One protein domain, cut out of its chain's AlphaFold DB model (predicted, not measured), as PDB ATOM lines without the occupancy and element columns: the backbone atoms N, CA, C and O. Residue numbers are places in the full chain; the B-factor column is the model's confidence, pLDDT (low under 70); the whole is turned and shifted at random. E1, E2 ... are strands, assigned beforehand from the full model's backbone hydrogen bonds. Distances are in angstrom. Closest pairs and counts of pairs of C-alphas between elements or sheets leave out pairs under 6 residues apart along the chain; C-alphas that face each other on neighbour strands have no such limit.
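What this domain is: This is residues 47 to 130 of the 133 residues of an uncharacterized protein of Massilia sp. Root335 (UniProt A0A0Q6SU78). With little regular structure, the chain winds in stacked turns as a flat solenoid, E1, E3, E5, E7 and E9 in one row, E2, E4, E6 and E8 in another. The 84 printed residues include nine named strands, E1 to E9 in order, under half of the residues: all strand. Four two-stranded sheets are antiparallel. The whole is compact, radius of gyration of the C-alphas 12.0 A, spanning 34 by 27 by 14 A.

How they stand to each other: Antiparallel hairpins are E4, residues 82 to 84, with E5, 91 to 93; E2, 64 to 66, with E3, 73 to 75; E6, 100 to 102, with E7, 109 to 111; and E8, 118 to 120, with E9, 127 to 129. N 83 and O 92, N 65 and O 74, N 101 and O 110, and N 119 and O 128 are within hydrogen-bond range, each 2.8 A. The closest C-alphas of E3 and E5, Ala 74 and Ala 92, are 5.4 A apart. E1, residues 55 to 57, pairs with no named strand.

Where its parts are: E1 begins at C-alpha 55 (6.405, -30.060, 14.217); E9 ends at C-alpha 129 (-8.916, -44.258, 10.746). E2 and E6 each measure 7.1 A from first to last C-alpha.

The domain as a whole: The farthest C-alphas, Asp 51 and Thr 116, are 35.6 A apart. The printed part has no cut, its links are short, and no printed residue is under 70 in pLDDT.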
ATOM      1  N   GLU A  47      11.097 -31.801  11.546       94.31
ATOM      2  CA  GLU A  47      11.497 -30.398  11.615       94.31
ATOM      3  C   GLU A  47      10.457 -29.598  12.396       94.31
ATOM      4  O   GLU A  47       9.255 -29.898  12.354       94.31
ATOM      5  N   LYS A  48      10.919 -28.569  13.109       94.25
ATOM      6  CA  LYS A  48      10.057 -27.662  13.874       94.25
ATOM      7  C   LYS A  48       9.908 -26.344  13.133       94.25
ATOM      8  O   LYS A  48      10.821 -25.882  12.459       94.25
ATOM      9  N   SER A  49       8.748 -25.707  13.279       92.62
ATOM     10  CA  SER A  49       8.584 -24.332  12.801       92.62
ATOM     11  C   SER A  49       9.554 -23.400  13.529       92.62
ATOM     12  O   SER A  49       9.916 -23.661  14.676       92.62
ATOM     13  N   ALA A  50       9.927 -22.281  12.904       93.12
ATOM     14  CA  ALA A  50      10.839 -21.298  13.492       93.12
ATOM     15  C   ALA A  50      10.334 -20.737  14.837       93.12
ATOM     16  O   ALA A  50      11.125 -20.432  15.722       93.12
ATOM     17  N   ASP A  51       9.013 -20.635  15.008       92.38
ATOM     18  CA  ASP A  51       8.367 -20.241  16.264       92.38
ATOM     19  C   ASP A  51       8.221 -21.395  17.278       92.38
ATOM     20  O   ASP A  51       7.770 -21.184  18.402       92.38
ATOM     21  N   GLY A  52       8.581 -22.621  16.893       90.88
ATOM     22  CA  GLY A  52       8.618 -23.799  17.756       90.88
ATOM     23  C   GLY A  52       7.263 -24.420  18.101       90.88
ATOM     24  O   GLY A  52       7.249 -25.424  18.810       90.88
ATOM     25  N   ARG A  53       6.132 -23.884  17.617       91.94
ATOM     26  CA  ARG A  53       4.777 -24.363  17.979       91.94
ATOM     27  C   ARG A  53       4.247 -25.488  17.099       91.94
ATOM     28  O   ARG A  53       3.208 -26.073  17.394       91.94
ATOM     29  N   GLN A  54       4.930 -25.775  15.998       91.94
ATOM     30  CA  GLN A  54       4.559 -26.833  15.065       91.94
ATOM     31  C   GLN A  54       5.747 -27.753  14.828       91.94
ATOM     32  O   GLN A  54       6.898 -27.319  14.874       91.94
ATOM     33  N   VAL A  55       5.443 -29.017  14.562       94.50
ATOM     34  CA  VAL A  55       6.405 -30.060  14.217       94.50
ATOM     35  C   VAL A  55       5.822 -30.878  13.071       94.50
ATOM     36  O   VAL A  55       4.620 -31.140  13.047       94.50
ATOM     37  N   ALA A  56       6.655 -31.249  12.106       93.19
ATOM     38  CA  ALA A  56       6.271 -32.108  10.996       93.19
ATOM     39  C   ALA A  56       7.349 -33.165  10.768       93.19
ATOM     40  O   ALA A  56       8.538 -32.859  10.788       93.19
ATOM     41  N   CYS A  57       6.930 -34.404  10.524       93.12
ATOM     42  CA  CYS A  57       7.828 -35.518  10.255       93.12
ATOM     43  C   CYS A  57       7.654 -36.014   8.825       93.12
ATOM     44  O   CYS A  57       6.536 -36.133   8.321       93.12
ATOM     45  N   GLY A  58       8.770 -36.318   8.166       91.19
ATOM     46  CA  GLY A  58       8.734 -36.873   6.823       91.19
ATOM     47  C   GLY A  58       8.277 -38.334   6.779       91.19
ATOM     48  O   GLY A  58       8.329 -39.078   7.760       91.19
ATOM     49  N   GLY A  59       7.864 -38.782   5.590       89.00
ATOM     50  CA  GLY A  59       7.375 -40.148   5.374       89.00
ATOM     51  C   GLY A  59       8.409 -41.253   5.630       89.00
ATOM     52  O   GLY A  59       8.020 -42.391   5.864       89.00
ATOM     53  N   ARG A  60       9.712 -40.937   5.627       91.69
ATOM     54  CA  ARG A  60      10.794 -41.898   5.916       91.69
ATOM     55  C   ARG A  60      11.325 -41.803   7.346       91.69
ATOM     56  O   ARG A  60      12.215 -42.567   7.707       91.69
ATOM     57  N   ALA A  61      10.831 -40.860   8.147       92.31
ATOM     58  CA  ALA A  61      11.233 -40.761   9.540       92.31
ATOM     59  C   ALA A  61      10.689 -41.969  10.321       92.31
ATOM     60  O   ALA A  61       9.524 -42.351  10.180       92.31
ATOM     61  N   THR A  62      11.552 -42.577  11.129       93.88
ATOM     62  CA  THR A  62      11.225 -43.695  12.032       93.88
ATOM     63  C   THR A  62      10.851 -43.217  13.432       93.88
ATOM     64  O   THR A  62      10.429 -44.016  14.263       93.88
ATOM     65  N   ALA A  63      11.000 -41.917  13.685       93.06
ATOM     66  CA  ALA A  63      10.726 -41.285  14.960       93.06
ATOM     67  C   ALA A  63       9.464 -40.417  14.903       93.06
ATOM     68  O   ALA A  63       9.003 -39.987  13.841       93.06
ATOM     69  N   CYS A  64       8.942 -40.143  16.090       94.38
ATOM     70  CA  CYS A  64       7.984 -39.091  16.365       94.38
ATOM     71  C   CYS A  64       8.664 -37.974  17.145       94.38
ATOM     72  O   CYS A  64       9.536 -38.233  17.977       94.38
ATOM     73  N   GLU A  65       8.221 -36.745  16.922       95.06
ATOM     74  CA  GLU A  65       8.745 -35.572  17.597       95.06
ATOM     75  C   GLU A  65       7.617 -34.651  18.070       95.06
ATOM     76  O   GLU A  65       6.482 -34.701  17.592       95.06
ATOM     77  N   GLN A  66       7.945 -33.823  19.055       94.56
ATOM     78  CA  GLN A  66       7.050 -32.870  19.686       94.56
ATOM     79  C   GLN A  66       7.524 -31.436  19.422       94.56
ATOM     80  O   GLN A  66       8.728 -31.173  19.344       94.56
ATOM     81  N   SER A  67       6.581 -30.503  19.300       93.31
ATOM     82  CA  SER A  67       6.866 -29.068  19.257       93.31
ATOM     83  C   SER A  67       7.619 -28.617  20.514       93.31
ATOM     84  O   SER A  67       7.526 -29.238  21.571       93.31
ATOM     85  N   ALA A  68       8.370 -27.519  20.419       91.06
ATOM     86  CA  ALA A  68       9.165 -27.012  21.539       91.06
ATOM     87  C   ALA A  68       8.296 -26.572  22.731       91.06
ATOM     88  O   ALA A  68       8.728 -26.652  23.876       91.06
ATOM     89  N   ASP A  69       7.060 -26.142  22.466       90.75
ATOM     90  CA  ASP A  69       6.072 -25.808  23.498       90.75
ATOM     91  C   ASP A  69       5.361 -27.037  24.099       90.75
ATOM     92  O   ASP A  69       4.543 -26.894  25.008       90.75
ATOM     93  N   GLY A  70       5.644 -28.240  23.593       90.56
ATOM     94  CA  GLY A  70       5.102 -29.495  24.095       90.56
ATOM     95  C   GLY A  70       3.656 -29.799  23.697       90.56
ATOM     96  O   GLY A  70       3.114 -30.818  24.126       90.56
ATOM     97  N   ARG A  71       3.008 -28.935  22.904       91.50
ATOM     98  CA  ARG A  71       1.559 -28.998  22.638       91.50
ATOM     99  C   ARG A  71       1.185 -29.806  21.404       91.50
ATOM    100  O   ARG A  71       0.050 -30.264  21.325       91.50
ATOM    101  N   ARG A  72       2.098 -29.950  20.442       92.94
ATOM    102  CA  ARG A  72       1.879 -30.629  19.159       92.94
ATOM    103  C   ARG A  72       2.839 -31.784  18.991       92.94
ATOM    104  O   ARG A  72       3.986 -31.705  19.419       92.94
ATOM    105  N   VAL A  73       2.378 -32.833  18.329       94.94
ATOM    106  CA  VAL A  73       3.178 -34.020  18.025       94.94
ATOM    107  C   VAL A  73       3.012 -34.410  16.567       94.94
ATOM    108  O   VAL A  73       1.935 -34.265  15.996       94.94
ATOM    109  N   ALA A  74       4.082 -34.914  15.966       94.62
ATOM    110  CA  ALA A  74       4.061 -35.498  14.636       94.62
ATOM    111  C   ALA A  74       4.861 -36.795  14.638       94.62
ATOM    112  O   ALA A  74       5.880 -36.907  15.316       94.62
ATOM    113  N   CYS A  75       4.406 -37.767  13.857       95.25
ATOM    114  CA  CYS A  75       5.088 -39.040  13.687       95.25
ATOM    115  C   CYS A  75       5.479 -39.249  12.234       95.25
ATOM    116  O   CYS A  75       4.726 -38.922  11.317       95.25
ATOM    117  N   GLY A  76       6.672 -39.800  12.035       94.12
ATOM    118  CA  GLY A  76       7.150 -40.185  10.722       94.12
ATOM    119  C   GLY A  76       6.380 -41.357  10.120       94.12
ATOM    120  O   GLY A  76       5.746 -42.157  10.813       94.12
ATOM    121  N   GLY A  77       6.459 -41.487   8.798       91.19
ATOM    122  CA  GLY A  77       5.764 -42.556   8.075       91.19
ATOM    123  C   GLY A  77       6.308 -43.962   8.357       91.19
ATOM    124  O   GLY A  77       5.561 -44.927   8.227       91.19
ATOM    125  N   MET A  78       7.564 -44.095   8.798       92.88
ATOM    126  CA  MET A  78       8.162 -45.384   9.177       92.88
ATOM    127  C   MET A  78       8.101 -45.659  10.684       92.88
ATOM    128  O   MET A  78       8.531 -46.723  11.123       92.88
ATOM    129  N   ALA A  79       7.579 -44.728  11.486       93.88
ATOM    130  CA  ALA A  79       7.385 -44.959  12.910       93.88
ATOM    131  C   ALA A  79       6.278 -46.005  13.127       93.88
ATOM    132  O   ALA A  79       5.201 -45.934  12.530       93.88
ATOM    133  N   ASN A  80       6.555 -46.982  13.986       94.75
ATOM    134  CA  ASN A  80       5.649 -48.079  14.342       94.75
ATOM    135  C   ASN A  80       4.928 -47.848  15.681       94.75
ATOM    136  O   ASN A  80       4.369 -48.782  16.253       94.75
ATOM    137  N   TYR A  81       4.969 -46.618  16.191       95.19
ATOM    138  CA  TYR A  81       4.408 -46.236  17.478       95.19
ATOM    139  C   TYR A  81       3.657 -44.902  17.389       95.19
ATOM    140  O   TYR A  81       3.722 -44.195  16.378       95.19
ATOM    141  N   CYS A  82       2.940 -44.570  18.460       95.38
ATOM    142  CA  CYS A  82       2.258 -43.294  18.646       95.38
ATOM    143  C   CYS A  82       2.920 -42.478  19.760       95.38
ATOM    144  O   CYS A  82       3.468 -43.035  20.710       95.38
ATOM    145  N   LEU A  83       2.843 -41.153  19.652       95.44
ATOM    146  CA  LEU A  83       3.351 -40.209  20.640       95.44
ATOM    147  C   LEU A  83       2.241 -39.247  21.064       95.44
ATOM    148  O   LEU A  83       1.470 -38.773  20.231       95.44
ATOM    149  N   LYS A  84       2.196 -38.924  22.360       95.06
ATOM    150  CA  LYS A  84       1.293 -37.918  22.932       95.06
ATOM    151  C   LYS A  84       2.061 -36.638  23.244       95.06
ATOM    152  O   LYS A  84       3.241 -36.669  23.594       95.06
ATOM    153  N   SER A  85       1.383 -35.507  23.098       93.56
ATOM    154  CA  SER A  85       1.871 -34.205  23.571       93.56
ATOM    155  C   SER A  85       2.163 -34.235  25.076       93.56
ATOM    156  O   SER A  85       1.536 -34.992  25.814       93.56
ATOM    157  N   ALA A  86       3.073 -33.386  25.552       91.06
ATOM    158  CA  ALA A  86       3.410 -33.284  26.971       91.06
ATOM    159  C   ALA A  86       2.216 -32.769  27.782       91.06
ATOM    160  O   ALA A  86       2.020 -33.155  28.929       91.06
ATOM    161  N   THR A  87       1.382 -31.936  27.156       89.12
ATOM    162  CA  THR A  87       0.112 -31.492  27.735       89.12
ATOM    163  C   THR A  87      -0.975 -32.565  27.680       89.12
ATOM    164  O   THR A  87      -2.009 -32.393  28.310       89.12
ATOM    165  N   GLY A  88      -0.776 -33.642  26.917       89.12
ATOM    166  CA  GLY A  88      -1.697 -34.771  26.829       89.12
ATOM    167  C   GLY A  88      -2.946 -34.547  25.976       89.12
ATOM    168  O   GLY A  88      -3.783 -35.436  25.955       89.12
ATOM    169  N   ASN A  89      -3.068 -33.430  25.256       91.06
ATOM    170  CA  ASN A  89      -4.282 -33.054  24.499       91.06
ATOM    171  C   ASN A  89      -4.191 -33.373  22.995       91.06
ATOM    172  O   ASN A  89      -5.156 -33.237  22.255       91.06
ATOM    173  N   ASP A  90      -3.002 -33.745  22.536       92.81
ATOM    174  CA  ASP A  90      -2.691 -34.079  21.146       92.81
ATOM    175  C   ASP A  90      -1.984 -35.436  21.080       92.81
ATOM    176  O   ASP A  90      -1.221 -35.783  21.993       92.81
ATOM    177  N   VAL A  91      -2.235 -36.187  20.010       95.00
ATOM    178  CA  VAL A  91      -1.688 -37.527  19.763       95.00
ATOM    179  C   VAL A  91      -1.428 -37.705  18.269       95.00
ATOM    180  O   VAL A  91      -2.244 -37.321  17.437       95.00
ATOM    181  N   ALA A  92      -0.289 -38.300  17.919       95.06
ATOM    182  CA  ALA A  92       0.056 -38.650  16.546       95.06
ATOM    183  C   ALA A  92       0.552 -40.093  16.491       95.06
ATOM    184  O   ALA A  92       1.253 -40.546  17.393       95.06
ATOM    185  N   CYS A  93       0.210 -40.801  15.418       95.31
ATOM    186  CA  CYS A  93       0.640 -42.174  15.183       95.31
ATOM    187  C   CYS A  93       1.452 -42.268  13.899       95.31
ATOM    188  O   CYS A  93       1.142 -41.614  12.902       95.31
ATOM    189  N   GLY A  94       2.507 -43.076  13.936       94.56
ATOM    190  CA  GLY A  94       3.358 -43.314  12.784       94.56
ATOM    191  C   GLY A  94       2.685 -44.131  11.686       94.56
ATOM    192  O   GLY A  94       1.711 -44.856  11.904       94.56
ATOM    193  N   GLY A  95       3.229 -44.031  10.475       92.00
ATOM    194  CA  GLY A  95       2.664 -44.712   9.309       92.00
ATOM    195  C   GLY A  95       2.758 -46.242   9.365       92.00
ATOM    196  O   GLY A  95       1.952 -46.903   8.721       92.00
ATOM    197  N   GLN A  96       3.680 -46.811  10.150       93.62
ATOM    198  CA  GLN A  96       3.822 -48.262  10.350       93.62
ATOM    199  C   GLN A  96       3.096 -48.772  11.602       93.62
ATOM    200  O   GLN A  96       3.079 -49.975  11.851       93.62
ATOM    201  N   ALA A  97       2.503 -47.888  12.410       93.50
ATOM    202  CA  ALA A  97       1.720 -48.324  13.557       93.50
ATOM    203  C   ALA A  97       0.437 -49.023  13.074       93.50
ATOM    204  O   ALA A  97      -0.281 -48.513  12.212       93.50
ATOM    205  N   SER A  98       0.161 -50.202  13.631       94.31
ATOM    206  CA  SER A  98      -1.010 -51.035  13.320       94.31
ATOM    207  C   SER A  98      -2.182 -50.818  14.283       94.31
ATOM    208  O   SER A  98      -3.165 -51.554  14.250       94.31
ATOM    209  N   TYR A  99      -2.081 -49.809  15.147       94.31
ATOM    210  CA  TYR A  99      -3.045 -49.513  16.199       94.31
ATOM    211  C   TYR A  99      -3.413 -48.025  16.222       94.31
ATOM    212  O   TYR A  99      -2.789 -47.196  15.550       94.31
ATOM    213  N   CYS A 100      -4.442 -47.703  17.001       94.81
ATOM    214  CA  CYS A 100      -4.861 -46.339  17.291       94.81
ATOM    215  C   CYS A 100      -4.597 -45.999  18.755       94.81
ATOM    216  O   CYS A 100      -4.640 -46.873  19.620       94.81
ATOM    217  N   ASP A 101      -4.355 -44.724  19.031       95.00
ATOM    218  CA  ASP A 101      -4.187 -44.208  20.383       95.00
ATOM    219  C   ASP A 101      -4.972 -42.904  20.560       95.00
ATOM    220  O   ASP A 101      -5.292 -42.192  19.603       95.00
ATOM    221  N   LYS A 102      -5.301 -42.606  21.811       94.31
ATOM    222  CA  LYS A 102      -6.071 -41.435  22.224       94.31
ATOM    223  C   LYS A 102      -5.205 -40.505  23.059       94.31
ATOM    224  O   LYS A 102      -4.307 -40.946  23.782       94.31
ATOM    225  N   SER A 103      -5.482 -39.212  22.987       93.00
ATOM    226  CA  SER A 103      -4.923 -38.233  23.914       93.00
ATOM    227  C   SER A 103      -5.300 -38.586  25.360       93.00
ATOM    228  O   SER A 103      -6.216 -39.371  25.611       93.00
ATOM    229  N   ALA A 104      -4.567 -38.050  26.333       90.19
ATOM    230  CA  ALA A 104      -4.795 -38.328  27.749       90.19
ATOM    231  C   ALA A 104      -6.172 -37.837  28.226       90.19
ATOM    232  O   ALA A 104      -6.801 -38.491  29.053       90.19
ATOM    233  N   ASP A 105      -6.657 -36.727  27.667       89.62
ATOM    234  CA  ASP A 105      -8.016 -36.216  27.885       89.62
ATOM    235  C   ASP A 105      -9.093 -36.980  27.081       89.62
ATOM    236  O   ASP A 105     -10.289 -36.775  27.285       89.62
ATOM    237  N   GLY A 106      -8.683 -37.870  26.170       90.38
ATOM    238  CA  GLY A 106      -9.554 -38.658  25.302       90.38
ATOM    239  C   GLY A 106     -10.264 -37.861  24.206       90.38
ATOM    240  O   GLY A 106     -11.110 -38.431  23.517       90.38
ATOM    241  N   LEU A 107      -9.961 -36.570  24.037       91.06
ATOM    242  CA  LEU A 107     -10.645 -35.683  23.088       91.06
ATOM    243  C   LEU A 107     -10.043 -35.722  21.679       91.06
ATOM    244  O   LEU A 107     -10.709 -35.344  20.715       91.06
ATOM    245  N   ALA A 108      -8.810 -36.205  21.550       92.06
ATOM    246  CA  ALA A 108      -8.139 -36.456  20.287       92.06
ATOM    247  C   ALA A 108      -7.822 -37.946  20.135       92.06
ATOM    248  O   ALA A 108      -7.576 -38.676  21.099       92.06
ATOM    249  N   VAL A 109      -7.828 -38.401  18.889       94.94
ATOM    250  CA  VAL A 109      -7.545 -39.781  18.510       94.94
ATOM    251  C   VAL A 109      -6.695 -39.770  17.248       94.94
ATOM    252  O   VAL A 109      -6.925 -38.958  16.352       94.94
ATOM    253  N   ALA A 110      -5.707 -40.655  17.185       94.75
ATOM    254  CA  ALA A 110      -4.884 -40.867  16.006       94.75
ATOM    255  C   ALA A 110      -4.739 -42.364  15.747       94.75
ATOM    256  O   ALA A 110      -4.601 -43.159  16.673       94.75
ATOM    257  N   CYS A 111      -4.748 -42.738  14.475       95.25
ATOM    258  CA  CYS A 111      -4.537 -44.107  14.038       95.25
ATOM    259  C   CYS A 111      -3.291 -44.182  13.177       95.25
ATOM    260  O   CYS A 111      -3.036 -43.300  12.354       95.25
ATOM    261  N   GLY A 112      -2.509 -45.235  13.385       94.19
ATOM    262  CA  GLY A 112      -1.351 -45.512  12.558       94.19
ATOM    263  C   GLY A 112      -1.729 -45.879  11.127       94.19
ATOM    264  O   GLY A 112      -2.834 -46.348  10.848       94.19
ATOM    265  N   GLY A 113      -0.793 -45.680  10.203       92.38
ATOM    266  CA  GLY A 113      -1.035 -45.928   8.780       92.38
ATOM    267  C   GLY A 113      -1.331 -47.393   8.441       92.38
ATOM    268  O   GLY A 113      -2.030 -47.639   7.467       92.38
ATOM    269  N   GLN A 114      -0.874 -48.350   9.254       93.19
ATOM    270  CA  GLN A 114      -1.147 -49.784   9.090       93.19
ATOM    271  C   GLN A 114      -2.343 -50.267   9.921       93.19
ATOM    272  O   GLN A 114      -2.665 -51.455   9.901       93.19
ATOM    273  N   ALA A 115      -3.003 -49.388  10.681       92.88
ATOM    274  CA  ALA A 115      -4.208 -49.780  11.394       92.88
ATOM    275  C   ALA A 115      -5.335 -50.080  10.388       92.88
ATOM    276  O   ALA A 115      -5.538 -49.359   9.410       92.88
ATOM    277  N   THR A 116      -6.066 -51.164  10.629       92.94
ATOM    278  CA  THR A 116      -7.226 -51.590   9.823       92.94
ATOM    279  C   THR A 116      -8.554 -51.147  10.436       92.94
ATOM    280  O   THR A 116      -9.623 -51.480   9.929       92.94
ATOM    281  N   ILE A 117      -8.484 -50.403  11.540       92.00
ATOM    282  CA  ILE A 117      -9.626 -49.952  12.328       92.00
ATOM    283  C   ILE A 117      -9.738 -48.428  12.311       92.00
ATOM    284  O   ILE A 117      -8.771 -47.706  12.038       92.00
ATOM    285  N   CYS A 118     -10.936 -47.960  12.642       93.94
ATOM    286  CA  CYS A 118     -11.193 -46.582  13.019       93.94
ATOM    287  C   CYS A 118     -11.518 -46.520  14.507       93.94
ATOM    288  O   CYS A 118     -12.179 -47.412  15.032       93.94
ATOM    289  N   GLU A 119     -11.095 -45.443  15.155       93.94
ATOM    290  CA  GLU A 119     -11.309 -45.201  16.573       93.94
ATOM    291  C   GLU A 119     -11.894 -43.799  16.771       93.94
ATOM    292  O   GLU A 119     -11.542 -42.848  16.064       93.94
ATOM    293  N   HIS A 120     -12.787 -43.668  17.750       94.00
ATOM    294  CA  HIS A 120     -13.420 -42.404  18.110       94.00
ATOM    295  C   HIS A 120     -12.797 -41.813  19.376       94.00
ATOM    296  O   HIS A 120     -12.416 -42.531  20.305       94.00
ATOM    297  N   ALA A 121     -12.755 -40.483  19.438       92.50
ATOM    298  CA  ALA A 121     -12.549 -39.766  20.688       92.50
ATOM    299  C   ALA A 121     -13.665 -40.113  21.687       92.50
ATOM    300  O   ALA A 121     -14.790 -40.431  21.299       92.50
ATOM    301  N   ALA A 122     -13.371 -40.018  22.982       88.94
ATOM    302  CA  ALA A 122     -14.283 -40.406  24.059       88.94
ATOM    303  C   ALA A 122     -15.610 -39.625  24.036       88.94
ATOM    304  O   ALA A 122     -16.652 -40.150  24.417       88.94
ATOM    305  N   ASN A 123     -15.576 -38.381  23.557       88.81
ATOM    306  CA  ASN A 123     -16.751 -37.529  23.387       88.81
ATOM    307  C   ASN A 123     -17.424 -37.668  22.005       88.81
ATOM    308  O   ASN A 123     -18.376 -36.946  21.723       88.81
ATOM    309  N   GLY A 124     -16.901 -38.523  21.121       89.25
ATOM    310  CA  GLY A 124     -17.376 -38.697  19.747       89.25
ATOM    311  C   GLY A 124     -17.091 -37.527  18.797       89.25
ATOM    312  O   GLY A 124     -17.512 -37.578  17.645       89.25
ATOM    313  N   ALA A 125     -16.377 -36.483  19.234       88.69
ATOM    314  CA  ALA A 125     -16.153 -35.273  18.434       88.69
ATOM    315  C   ALA A 125     -15.076 -35.439  17.350       88.69
ATOM    316  O   ALA A 125     -15.026 -34.655  16.404       88.69
ATOM    317  N   ALA A 126     -14.215 -36.449  17.485       89.19
ATOM    318  CA  ALA A 126     -13.171 -36.766  16.523       89.19
ATOM    319  C   ALA A 126     -13.152 -38.265  16.218       89.19
ATOM    320  O   ALA A 126     -13.473 -39.099  17.067       89.19
ATOM    321  N   VAL A 127     -12.753 -38.593  14.994       93.25
ATOM    322  CA  VAL A 127     -12.530 -39.959  14.526       93.25
ATOM    323  C   VAL A 127     -11.210 -39.995  13.769       93.25
ATOM    324  O   VAL A 127     -10.908 -39.083  12.999       93.25
ATOM    325  N   ALA A 128     -10.432 -41.047  13.986       93.25
ATOM    326  CA  ALA A 128      -9.264 -41.355  13.182       93.25
ATOM    327  C   ALA A 128      -9.404 -42.767  12.633       93.25
ATOM    328  O   ALA A 128      -9.905 -43.659  13.310       93.25
ATOM    329  N   CYS A 129      -8.952 -42.961  11.401       92.88
ATOM    330  CA  CYS A 129      -8.916 -44.258  10.746       92.88
ATOM    331  C   CYS A 129      -7.494 -44.537  10.303       92.88
ATOM    332  O   CYS A 129      -6.806 -43.634   9.816       92.88
ATOM    333  N   GLY A 130      -7.067 -45.782  10.467       88.88
ATOM    334  CA  GLY A 130      -5.845 -46.230   9.831       88.88
ATOM    335  C   GLY A 130      -5.986 -46.311   8.314       88.88
ATOM    336  O   GLY A 130      -7.085 -46.255   7.756       88.88
TER     337      GLY A 130